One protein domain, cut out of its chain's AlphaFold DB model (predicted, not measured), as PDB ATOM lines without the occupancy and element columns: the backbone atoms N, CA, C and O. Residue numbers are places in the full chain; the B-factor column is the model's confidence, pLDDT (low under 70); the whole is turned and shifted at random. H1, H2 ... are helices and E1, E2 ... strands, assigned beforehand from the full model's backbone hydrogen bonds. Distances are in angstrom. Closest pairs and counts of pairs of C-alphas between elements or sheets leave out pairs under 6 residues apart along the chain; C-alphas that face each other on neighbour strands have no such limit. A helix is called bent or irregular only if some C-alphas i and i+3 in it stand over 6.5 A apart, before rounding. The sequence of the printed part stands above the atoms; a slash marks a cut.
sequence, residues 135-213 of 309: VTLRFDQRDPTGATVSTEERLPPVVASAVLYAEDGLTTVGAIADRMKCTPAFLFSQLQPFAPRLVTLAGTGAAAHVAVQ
ATOM      1  N   VAL A 135      12.460 -33.606 -34.682       90.00
ATOM      2  CA  VAL A 135      13.682 -33.718 -33.898       90.00
ATOM      3  C   VAL A 135      14.298 -32.331 -33.850       90.00
ATOM      4  O   VAL A 135      14.489 -31.702 -34.889       90.00
ATOM      5  N   THR A 136      14.580 -31.845 -32.649       91.12
ATOM      6  CA  THR A 136      15.330 -30.603 -32.472       91.12
ATOM      7  C   THR A 136      16.809 -30.949 -32.440       91.12
ATOM      8  O   THR A 136      17.231 -31.736 -31.594       91.12
ATOM      9  N   LEU A 137      17.578 -30.393 -33.371       90.12
ATOM     10  CA  LEU A 137      19.033 -30.493 -33.383       90.12
ATOM     11  C   LEU A 137      19.631 -29.139 -33.017       90.12
ATOM     12  O   LEU A 137      19.108 -28.094 -33.407       90.12
ATOM     13  N   ARG A 138      20.730 -29.171 -32.269       90.12
ATOM     14  CA  ARG A 138      21.530 -27.992 -31.950       90.12
ATOM     15  C   ARG A 138      22.746 -27.980 -32.864       90.12
ATOM     16  O   ARG A 138      23.500 -28.945 -32.886       90.12
ATOM     17  N   PHE A 139      22.911 -26.892 -33.599       87.00
ATOM     18  CA  PHE A 139      24.012 -26.672 -34.525       87.00
ATOM     19  C   PHE A 139      24.941 -25.609 -33.958       87.00
ATOM     20  O   PHE A 139      24.477 -24.530 -33.602       87.00
ATOM     21  N   ASP A 140      26.240 -25.888 -33.924       84.94
ATOM     22  CA  ASP A 140      27.252 -24.888 -33.595       84.94
ATOM     23  C   ASP A 140      27.819 -24.324 -34.904       84.94
ATOM     24  O   ASP A 140      28.618 -24.967 -35.588       84.94
ATOM     25  N   GLN A 141      27.356 -23.132 -35.286       83.50
ATOM     26  CA  GLN A 141      27.735 -22.457 -36.528       83.50
ATOM     27  C   GLN A 141      28.619 -21.240 -36.242       83.50
ATOM     28  O   GLN A 141      28.482 -20.572 -35.224       83.50
ATOM     29  N   ARG A 142      29.538 -20.918 -37.149       82.56
ATOM     30  CA  ARG A 142      30.366 -19.712 -37.082       82.56
ATOM     31  C   ARG A 142      29.655 -18.555 -37.764       82.56
ATOM     32  O   ARG A 142      29.367 -18.626 -38.956       82.56
ATOM     33  N   ASP A 143      29.405 -17.494 -37.016       79.75
ATOM     34  CA  ASP A 143      28.931 -16.224 -37.556       79.75
ATOM     35  C   ASP A 143      29.996 -15.620 -38.502       79.75
ATOM     36  O   ASP A 143      31.191 -15.878 -38.308       79.75
ATOM     37  N   PRO A 144      29.638 -14.810 -39.516       72.88
ATOM     38  CA  PRO A 144      30.572 -13.984 -40.291       72.88
ATOM     39  C   PRO A 144      31.599 -13.195 -39.463       72.88
ATOM     40  O   PRO A 144      32.679 -12.902 -39.969       72.88
ATOM     41  N   THR A 145      31.305 -12.878 -38.197       73.56
ATOM     42  CA  THR A 145      32.247 -12.231 -37.264       73.56
ATOM     43  C   THR A 145      33.278 -13.185 -36.641       73.56
ATOM     44  O   THR A 145      34.187 -12.743 -35.940       73.56
ATOM     45  N   GLY A 146      33.166 -14.494 -36.889       73.38
ATOM     46  CA  GLY A 146      34.033 -15.541 -36.343       73.38
ATOM     47  C   GLY A 146      33.586 -16.104 -34.987       73.38
ATOM     48  O   GLY A 146      34.196 -17.061 -34.507       73.38
ATOM     49  N   ALA A 147      32.526 -15.566 -34.377       80.12
ATOM     50  CA  ALA A 147      31.955 -16.102 -33.142       80.12
ATOM     51  C   ALA A 147      31.195 -17.418 -33.394       80.12
ATOM     52  O   ALA A 147      30.525 -17.572 -34.412       80.12
ATOM     53  N   THR A 148      31.283 -18.375 -32.463       81.19
ATOM     54  CA  THR A 148      30.482 -19.611 -32.526       81.19
ATOM     55  C   THR A 148      29.106 -19.347 -31.922       81.19
ATOM     56  O   THR A 148      29.004 -18.969 -30.758       81.19
ATOM     57  N   VAL A 149      28.058 -19.535 -32.716       82.56
ATOM     58  CA  VAL A 149      26.654 -19.376 -32.345       82.56
ATOM     59  C   VAL A 149      25.994 -20.749 -32.363       82.56
ATOM     60  O   VAL A 149      26.005 -21.440 -33.380       82.56
ATOM     61  N   SER A 150      25.409 -21.142 -31.232       83.94
ATOM     62  CA  SER A 150      24.577 -22.340 -31.157       83.94
ATOM     63  C   SER A 150      23.140 -22.004 -31.558       83.94
ATOM     64  O   SER A 150      22.499 -21.180 -30.906       83.94
ATOM     65  N   THR A 151      22.612 -22.656 -32.590       82.69
ATOM     66  CA  THR A 151      21.220 -22.498 -33.042       82.69
ATOM     67  C   THR A 151      20.465 -23.815 -32.896       82.69
ATOM     68  O   THR A 151      20.951 -24.869 -33.302       82.69
ATOM     69  N   GLU A 152      19.269 -23.765 -32.312       87.19
ATOM     70  CA  GLU A 152      18.369 -24.916 -32.231       87.19
ATOM     71  C   GLU A 152      17.372 -24.887 -33.386       87.19
ATOM     72  O   GLU A 152      16.642 -23.915 -33.574       87.19
ATOM     73  N   GLU A 153      17.324 -25.968 -34.154       86.19
ATOM     74  CA  GLU A 153      16.488 -26.077 -35.343       86.19
ATOM     75  C   GLU A 153      15.629 -27.332 -35.280       86.19
ATOM     76  O   GLU A 153      16.088 -28.431 -34.957       86.19
ATOM     77  N   ARG A 154      14.348 -27.166 -35.610       87.88
ATOM     78  CA  ARG A 154      13.367 -28.247 -35.595       87.88
ATOM     79  C   ARG A 154      13.265 -28.873 -36.979       87.88
ATOM     80  O   ARG A 154      12.806 -28.234 -37.922       87.88
ATOM     81  N   LEU A 155      13.629 -30.146 -37.083       89.62
ATOM     82  CA  LEU A 155      13.736 -30.862 -38.349       89.62
ATOM     83  C   LEU A 155      12.859 -32.117 -38.382       89.62
ATOM     84  O   LEU A 155      12.663 -32.768 -37.354       89.62
ATOM     85  N   PRO A 156      12.354 -32.518 -39.562       88.12
ATOM     86  CA  PRO A 156      11.769 -33.841 -39.738       88.12
ATOM     87  C   PRO A 156      12.795 -34.951 -39.422       88.12
ATOM     88  O   PRO A 156      13.969 -34.792 -39.764       88.12
ATOM     89  N   PRO A 157      12.388 -36.108 -38.860       89.00
ATOM     90  CA  PRO A 157      13.291 -37.204 -38.502       89.00
ATOM     91  C   PRO A 157      14.170 -37.703 -39.653       89.00
ATOM     92  O   PRO A 157      15.306 -38.110 -39.420       89.00
ATOM     93  N   VAL A 158      13.660 -37.651 -40.888       89.06
ATOM     94  CA  VAL A 158      14.408 -38.009 -42.105       89.06
ATOM     95  C   VAL A 158      15.596 -37.067 -42.303       89.06
ATOM     96  O   VAL A 158      16.724 -37.520 -42.461       89.06
ATOM     97  N   VAL A 159      15.353 -35.757 -42.236       89.50
ATOM     98  CA  VAL A 159      16.385 -34.727 -42.418       89.50
ATOM     99  C   VAL A 159      17.367 -34.749 -41.252       89.50
ATOM    100  O   VAL A 159      18.571 -34.754 -41.476       89.50
ATOM    101  N   ALA A 160      16.871 -34.852 -40.017       91.38
ATOM    102  CA  ALA A 160      17.715 -34.952 -38.830       91.38
ATOM    103  C   ALA A 160      18.647 -36.174 -38.885       91.38
ATOM    104  O   ALA A 160      19.830 -36.060 -38.591       91.38
ATOM    105  N   SER A 161      18.137 -37.333 -39.314       91.75
ATOM    106  CA  SER A 161      18.959 -38.543 -39.453       91.75
ATOM    107  C   SER A 161      20.025 -38.392 -40.535       91.75
ATOM    108  O   SER A 161      21.151 -38.836 -40.340       91.75
ATOM    109  N   ALA A 162      19.698 -37.743 -41.653       90.62
ATOM    110  CA  ALA A 162      20.655 -37.487 -42.722       90.62
ATOM    111  C   ALA A 162      21.775 -36.527 -42.290       90.62
ATOM    112  O   ALA A 162      22.931 -36.752 -42.631       90.62
ATOM    113  N   VAL A 163      21.441 -35.499 -41.504       91.44
ATOM    114  CA  VAL A 163      22.420 -34.580 -40.902       91.44
ATOM    115  C   VAL A 163      23.366 -35.330 -39.962       91.44
ATOM    116  O   VAL A 163      24.574 -35.161 -40.071       91.44
ATOM    117  N   LEU A 164      22.834 -36.194 -39.094       91.31
ATOM    118  CA  LEU A 164      23.643 -36.995 -38.167       91.31
ATOM    119  C   LEU A 164      24.577 -37.965 -38.908       91.31
ATOM    120  O   LEU A 164      25.748 -38.067 -38.571       91.31
ATOM    121  N   TYR A 165      24.104 -38.618 -39.975       91.81
ATOM    122  CA  TYR A 165      24.978 -39.455 -40.806       91.81
ATOM    123  C   TYR A 165      26.064 -38.649 -41.531       91.81
ATOM    124  O   TYR A 165      27.177 -39.145 -41.708       91.81
ATOM    125  N   ALA A 166      25.756 -37.419 -41.950       89.56
ATOM    126  CA  ALA A 166      26.745 -36.527 -42.545       89.56
ATOM    127  C   ALA A 166      27.816 -36.097 -41.530       89.56
ATOM    128  O   ALA A 166      28.986 -35.990 -41.895       89.56
ATOM    129  N   GLU A 167      27.438 -35.907 -40.264       87.94
ATOM    130  CA  GLU A 167      28.369 -35.667 -39.155       87.94
ATOM    131  C   GLU A 167      29.249 -36.895 -38.861       87.94
ATOM    132  O   GLU A 167      30.458 -36.754 -38.685       87.94
ATOM    133  N   ASP A 168      28.684 -38.104 -38.940       88.25
ATOM    134  CA  ASP A 168      29.409 -39.379 -38.811       88.25
ATOM    135  C   ASP A 168      30.361 -39.680 -39.996       88.25
ATOM    136  O   ASP A 168      31.064 -40.694 -40.000       88.25
ATOM    137  N   GLY A 169      30.401 -38.812 -41.016       84.38
ATOM    138  CA  GLY A 169      31.334 -38.885 -42.146       84.38
ATOM    139  C   GLY A 169      30.767 -39.485 -43.436       84.38
ATOM    140  O   GLY A 169      31.502 -39.626 -44.417       84.38
ATOM    141  N   LEU A 170      29.471 -39.817 -43.494       85.81
ATOM    142  CA  LEU A 170      28.812 -40.220 -44.741       85.81
ATOM    143  C   LEU A 170      28.416 -38.981 -45.544       85.81
ATOM    144  O   LEU A 170      27.384 -38.372 -45.300       85.81
ATOM    145  N   THR A 171      29.212 -38.629 -46.548       85.00
ATOM    146  CA  THR A 171      29.005 -37.389 -47.311       85.00
ATOM    147  C   THR A 171      28.226 -37.568 -48.610       85.00
ATOM    148  O   THR A 171      28.038 -36.587 -49.313       85.00
ATOM    149  N   THR A 172      27.762 -38.765 -48.978       89.69
ATOM    150  CA  THR A 172      27.053 -39.004 -50.256       89.69
ATOM    151  C   THR A 172      25.585 -39.358 -50.026       89.69
ATOM    152  O   THR A 172      25.292 -40.271 -49.252       89.69
ATOM    153  N   VAL A 173      24.659 -38.706 -50.746       87.69
ATOM    154  CA  VAL A 173      23.203 -38.951 -50.634       87.69
ATOM    155  C   VAL A 173      22.863 -40.427 -50.832       87.69
ATOM    156  O   VAL A 173      22.073 -40.962 -50.062       87.69
ATOM    157  N   GLY A 174      23.460 -41.098 -51.823       87.69
ATOM    158  CA  GLY A 174      23.246 -42.529 -52.062       87.69
ATOM    159  C   GLY A 174      23.609 -43.395 -50.853       87.69
ATOM    160  O   GLY A 174      22.786 -44.178 -50.396       87.69
ATOM    161  N   ALA A 175      24.787 -43.175 -50.261       89.12
ATOM    162  CA  ALA A 175      25.241 -43.946 -49.106       89.12
ATOM    163  C   ALA A 175      24.364 -43.717 -47.860       89.12
ATOM    164  O   ALA A 175      24.086 -44.656 -47.113       89.12
ATOM    165  N   ILE A 176      23.902 -42.480 -47.643       89.25
ATOM    166  CA  ILE A 176      22.962 -42.156 -46.560       89.25
ATOM    167  C   ILE A 176      21.600 -42.822 -46.819       89.25
ATOM    168  O   ILE A 176      21.015 -43.409 -45.909       89.25
ATOM    169  N   ALA A 177      21.106 -42.763 -48.058       89.19
ATOM    170  CA  ALA A 177      19.831 -43.355 -48.449       89.19
ATOM    171  C   ALA A 177      19.826 -44.882 -48.266       89.19
ATOM    172  O   ALA A 177      18.873 -45.422 -47.702       89.19
ATOM    173  N   ASP A 178      20.923 -45.556 -48.623       89.94
ATOM    174  CA  ASP A 178      21.101 -46.996 -48.413       89.94
ATOM    175  C   ASP A 178      21.050 -47.365 -46.922       89.94
ATOM    176  O   ASP A 178      20.392 -48.331 -46.532       89.94
ATOM    177  N   ARG A 179      21.693 -46.563 -46.060       89.38
ATOM    178  CA  ARG A 179      21.661 -46.749 -44.597       89.38
ATOM    179  C   ARG A 179      20.275 -46.518 -44.006       89.38
ATOM    180  O   ARG A 179      19.879 -47.231 -43.092       89.38
ATOM    181  N   MET A 180      19.549 -45.532 -44.526       87.75
ATOM    182  CA  MET A 180      18.194 -45.175 -44.099       87.75
ATOM    183  C   MET A 180      17.106 -46.042 -44.755       87.75
ATOM    184  O   MET A 180      15.930 -45.878 -44.424       87.75
ATOM    185  N   LYS A 181      17.489 -46.950 -45.670       87.94
ATOM    186  CA  LYS A 181      16.608 -47.806 -46.486       87.94
ATOM    187  C   LYS A 181      15.549 -47.023 -47.278       87.94
ATOM    188  O   LYS A 181      14.431 -47.496 -47.485       87.94
ATOM    189  N   CYS A 182      15.899 -45.821 -47.735       85.56
ATOM    190  CA  CYS A 182      15.015 -44.942 -48.503       85.56
ATOM    191  C   CYS A 182      15.542 -44.688 -49.920       85.56
ATOM    192  O   CYS A 182      16.707 -44.938 -50.225       85.56
ATOM    193  N   THR A 183      14.690 -44.177 -50.811       87.56
ATOM    194  CA  THR A 183      15.115 -43.830 -52.171       87.56
ATOM    195  C   THR A 183      15.958 -42.542 -52.155       87.56
ATOM    196  O   THR A 183      15.518 -41.534 -51.591       87.56
ATOM    197  N   PRO A 184      17.110 -42.482 -52.858       86.38
ATOM    198  CA  PRO A 184      17.939 -41.274 -52.925       86.38
ATOM    199  C   PRO A 184      17.184 -40.029 -53.417       86.38
ATOM    200  O   PRO A 184      17.398 -38.929 -52.916       86.38
ATOM    201  N   ALA A 185      16.251 -40.197 -54.364       85.94
ATOM    202  CA  ALA A 185      15.401 -39.115 -54.866       85.94
ATOM    203  C   ALA A 185      14.471 -38.542 -53.781       85.94
ATOM    204  O   ALA A 185      14.275 -37.327 -53.709       85.94
ATOM    205  N   PHE A 186      13.926 -39.405 -52.917       84.31
ATOM    206  CA  PHE A 186      13.115 -38.973 -51.784       84.31
ATOM    207  C   PHE A 186      13.973 -38.183 -50.796       84.31
ATOM    208  O   PHE A 186      13.618 -37.051 -50.472       84.31
ATOM    209  N   LEU A 187      15.129 -38.721 -50.394       86.12
ATOM    210  CA  LEU A 187      16.037 -38.047 -49.466       86.12
ATOM    211  C   LEU A 187      16.488 -36.675 -49.992       86.12
ATOM    212  O   LEU A 187      16.378 -35.678 -49.280       86.12
ATOM    213  N   PHE A 188      16.905 -36.603 -51.257       86.88
ATOM    214  CA  PHE A 188      17.297 -35.349 -51.903       86.88
ATOM    215  C   PHE A 188      16.167 -34.305 -51.857       86.88
ATOM    216  O   PHE A 188      16.392 -33.166 -51.449       86.88
ATOM    217  N   SER A 189      14.928 -34.708 -52.174       85.88
ATOM    218  CA  SER A 189      13.755 -33.818 -52.120       85.88
ATOM    219  C   SER A 189      13.449 -33.277 -50.716       85.88
ATOM    220  O   SER A 189      12.901 -32.183 -50.588       85.88
ATOM    221  N   GLN A 190      13.785 -34.033 -49.662       85.62
ATOM    222  CA  GLN A 190      13.583 -33.614 -48.272       85.62
ATOM    223  C   GLN A 190      14.691 -32.679 -47.780       85.62
ATOM    224  O   GLN A 190      14.427 -31.845 -46.919       85.62
ATOM    225  N   LEU A 191      15.911 -32.801 -48.313       86.75
ATOM    226  CA  LEU A 191      17.059 -31.968 -47.938       86.75
ATOM    227  C   LEU A 191      17.069 -30.610 -48.648       86.75
ATOM    228  O   LEU A 191      17.512 -29.624 -48.065       86.75
ATOM    229  N   GLN A 192      16.549 -30.542 -49.876       86.62
ATOM    230  CA  GLN A 192      16.560 -29.333 -50.704       86.62
ATOM    231  C   GLN A 192      16.024 -28.061 -50.007       86.62
ATOM    232  O   GLN A 192      16.668 -27.026 -50.145       86.62
ATOM    233  N   PRO A 193      14.924 -28.089 -49.223       86.44
ATOM    234  CA  PRO A 193      14.423 -26.896 -48.527       86.44
ATOM    235  C   PRO A 193      15.365 -26.356 -47.443       86.44
ATOM    236  O   PRO A 193      15.250 -25.203 -47.041       86.44
ATOM    237  N   PHE A 194      16.274 -27.192 -46.940       85.06
ATOM    238  CA  PHE A 194      17.210 -26.831 -45.874       85.06
ATOM    239  C   PHE A 194      18.582 -26.416 -46.413       85.06
ATOM    240  O   PHE A 194      19.429 -25.974 -45.635       85.06
ATOM    241  N   ALA A 195      18.800 -26.527 -47.724       84.44
ATOM    242  CA  ALA A 195      20.017 -26.080 -48.381       84.44
ATOM    243  C   ALA A 195      19.885 -24.626 -48.875       84.44
ATOM    244  O   ALA A 195      18.847 -24.277 -49.436       84.44
ATOM    245  N   PRO A 196      20.908 -23.762 -48.698       81.69
ATOM    246  CA  PRO A 196      22.203 -24.003 -48.045       81.69
ATOM    247  C   PRO A 196      22.216 -23.727 -46.526       81.69
ATOM    248  O   PRO A 196      23.279 -23.745 -45.913       81.69
ATOM    249  N   ARG A 197      21.062 -23.430 -45.913       82.75
ATOM    250  CA  ARG A 197      20.964 -22.936 -44.526       82.75
ATOM    251  C   ARG A 197      21.591 -23.878 -43.489       82.75
ATOM    252  O   ARG A 197      22.334 -23.426 -42.626       82.75
ATOM    253  N   LEU A 198      21.275 -25.170 -43.565       80.19
ATOM    254  CA  LEU A 198      21.734 -26.195 -42.612       80.19
ATOM    255  C   LEU A 198      22.646 -27.234 -43.254       80.19
ATOM    256  O   LEU A 198      23.518 -27.801 -42.599       80.19
ATOM    257  N   VAL A 199      22.434 -27.497 -44.540       83.75
ATOM    258  CA  VAL A 199      23.145 -28.521 -45.300       83.75
ATOM    259  C   VAL A 199      23.566 -27.932 -46.634       83.75
ATOM    260  O   VAL A 199      22.783 -27.262 -47.299       83.75
ATOM    261  N   THR A 200      24.785 -28.222 -47.059       84.25
ATOM    262  CA  THR A 200      25.238 -27.963 -48.424       84.25
ATOM    263  C   THR A 200      25.011 -29.203 -49.272       84.25
ATOM    264  O   THR A 200      25.345 -30.318 -48.873       84.25
ATOM    265  N   LEU A 201      24.395 -28.996 -50.435       84.06
ATOM    266  CA  LEU A 201      24.163 -30.029 -51.434       84.06
ATOM    267  C   LEU A 201      24.993 -29.686 -52.668       84.06
ATOM    268  O   LEU A 201      24.713 -28.699 -53.345       84.06
ATOM    269  N   ALA A 202      26.016 -30.489 -52.953       80.88
ATOM    270  CA  ALA A 202      26.838 -30.341 -54.149       80.88
ATOM    271  C   ALA A 202      26.556 -31.493 -55.124       80.88
ATOM    272  O   ALA A 202      26.853 -32.646 -54.827       80.88
ATOM    273  N   GLY A 203      25.986 -31.186 -56.292       77.06
ATOM    274  CA  GLY A 203      25.627 -32.168 -57.324       77.06
ATOM    275  C   GLY A 203      24.126 -32.466 -57.407       77.06
ATOM    276  O   GLY A 203      23.307 -31.801 -56.774       77.06
ATOM    277  N   THR A 204      23.755 -33.456 -58.223       74.81
ATOM    278  CA  THR A 204      22.357 -33.836 -58.476       74.81
ATOM    279  C   THR A 204      22.121 -35.327 -58.229       74.81
ATOM    280  O   THR A 204      22.929 -36.185 -58.588       74.81
ATOM    281  N   GLY A 205      20.986 -35.655 -57.608       75.00
ATOM    282  CA  GLY A 205      20.546 -37.039 -57.412       75.00
ATOM    283  C   GLY A 205      21.379 -37.829 -56.394       75.00
ATOM    284  O   GLY A 205      21.756 -37.315 -55.345       75.00
ATOM    285  N   ALA A 206      21.626 -39.111 -56.686       71.94
ATOM    286  CA  ALA A 206      22.264 -40.050 -55.755       71.94
ATOM    287  C   ALA A 206      23.761 -39.776 -55.512       71.94
ATOM    288  O   ALA A 206      24.280 -40.128 -54.455       71.94
ATOM    289  N   ALA A 207      24.438 -39.128 -56.464       76.88
ATOM    290  CA  ALA A 207      25.848 -38.749 -56.354       76.88
ATOM    291  C   ALA A 207      26.054 -37.386 -55.671       76.88
ATOM    292  O   ALA A 207      27.184 -36.918 -55.572       76.88
ATOM    293  N   ALA A 208      24.978 -36.727 -55.225       81.94
ATOM    294  CA  ALA A 208      25.101 -35.455 -54.535       81.94
ATOM    295  C   ALA A 208      25.848 -35.632 -53.205       81.94
ATOM    296  O   ALA A 208      25.611 -36.592 -52.461       81.94
ATOM    297  N   HIS A 209      26.738 -34.689 -52.911       83.56
ATOM    298  CA  HIS A 209      27.429 -34.610 -51.638       83.56
ATOM    299  C   HIS A 209      26.627 -33.775 -50.639       83.56
ATOM    300  O   HIS A 209      26.123 -32.707 -50.981       83.56
ATOM    301  N   VAL A 210      26.523 -34.284 -49.415       84.19
ATOM    302  CA  VAL A 210      25.848 -33.699 -48.258       84.19
ATOM    303  C   VAL A 210      26.917 -33.342 -47.239       84.19
ATOM    304  O   VAL A 210      27.652 -34.219 -46.787       84.19
ATOM    305  N   ALA A 211      26.988 -32.073 -46.852       84.06
ATOM    306  CA  ALA A 211      27.809 -31.643 -45.727       84.06
ATOM    307  C   ALA A 211      27.041 -30.669 -44.833       84.06
ATOM    308  O   ALA A 211      26.288 -29.820 -45.318       84.06
ATOM    309  N   VAL A 212      27.228 -30.797 -43.520       84.38
ATOM    310  CA  VAL A 212      26.603 -29.910 -42.532       84.38
ATOM    311  C   VAL A 212      27.247 -28.530 -42.613       84.38
ATOM    312  O   VAL A 212      28.473 -28.397 -42.624       84.38
ATOM    313  N   GLN A 213      26.417 -27.493 -42.690       81.31
ATOM    314  CA  GLN A 213      26.879 -26.125 -42.865       81.31
ATOM    315  C   GLN A 213      27.449 -25.574 -41.550       81.31
ATOM    316  O   GLN A 213      26.716 -25.370 -40.582       81.31
TER     317      GLN A 213
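This is residues 135 to 213 of the 309 residues of the protein "Hypothetical protein" of Neobodo designis (UniProt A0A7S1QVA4). What shape do these coordinates make? A body of three helices set crosswise to one another, H1, H2 and H3, has the small hairpin of strands E3 and E4 packed on it, chiefly through E4 on H1. The long hairpin of E1 and E2 joins this body beside the first residues of H1, and its turn, residues 143 to 147, lies at one end of the longest axis. What is it built of? The printed part has 79 residues, with the named elements E1, E2, H1, H2, H3, E3 and E4 in that order, and its class is mixed, helices and strands, with two separate antiparallel two-stranded sheets, E1 - E2 and E3 - E4. It is compact, with a radius of gyration of the C-alphas of 12.4 A, and only just elongated, spanning 37 by 25 by 22 A.

How do the first two strands pair? E1, residues 135 to 142, and E2, residues 148 to 155, form an antiparallel hairpin at 155 degrees. N 135 and O 155 are 2.8 A apart and N 149 and O 141 2.7 A, within hydrogen-bond range. How do the helices stand? H1, residues 157 to 167, and H2, residues 173 to 180, only just touch, with 3 pairs of C-alphas within 8 A, the closest Ala 162 and Ile 176 at 6.5 A, and run opposite ways at a steep tilt of 64 degrees. H3, residues 184 to 194, touches H1 about perpendicular at 89 degrees, the closest C-alphas being Val 159 and Leu 191 at 6.2 A. H3 also touches H2 about perpendicular at 74 degrees, with the C-alphas of Ala 177 and Pro 184 closest at 5.3 A. How regular are their backbones? In H1 and H2 every O i to N i+4 pair is within hydrogen-bond range, in H3 5 of 7. H3 is irregular, but only just: C-alphas 190 and 193 are 6.8 A apart. Where is the second hairpin? E3, residues 199 to 202, and E4, residues 209 to 212, are antiparallel at 158 degrees, with N 200 and O 211 2.8 A apart, within hydrogen-bond range. The closest C-alphas of H1 and E4 are Ala 166 and Ala 211 at 5.9 A, while E1 and E4 are apart.

Where does E1 run? It begins at C-alpha 135 (13.682, -33.718, -33.898) and is 22.0 A long; E2 is 21.0 A. How long are the helices? H1 is 15.2 A, H2 10.3 A and H3 16.1 A. Where do the short strands end? E3 is 9.8 A and E4 10.3 A, ending at C-alpha 212 (26.603, -29.910, -42.532).

How far does it reach? The two C-alphas farthest apart are those of Thr 145 and Lys 181, at 39.9 A. Are there cuts or long links? The printed part has no cut; the link from E3 to E4 is short and the other links are tight. How confident is the model? The mean pLDDT of the printed part is 85.2, and no printed residue is under 70.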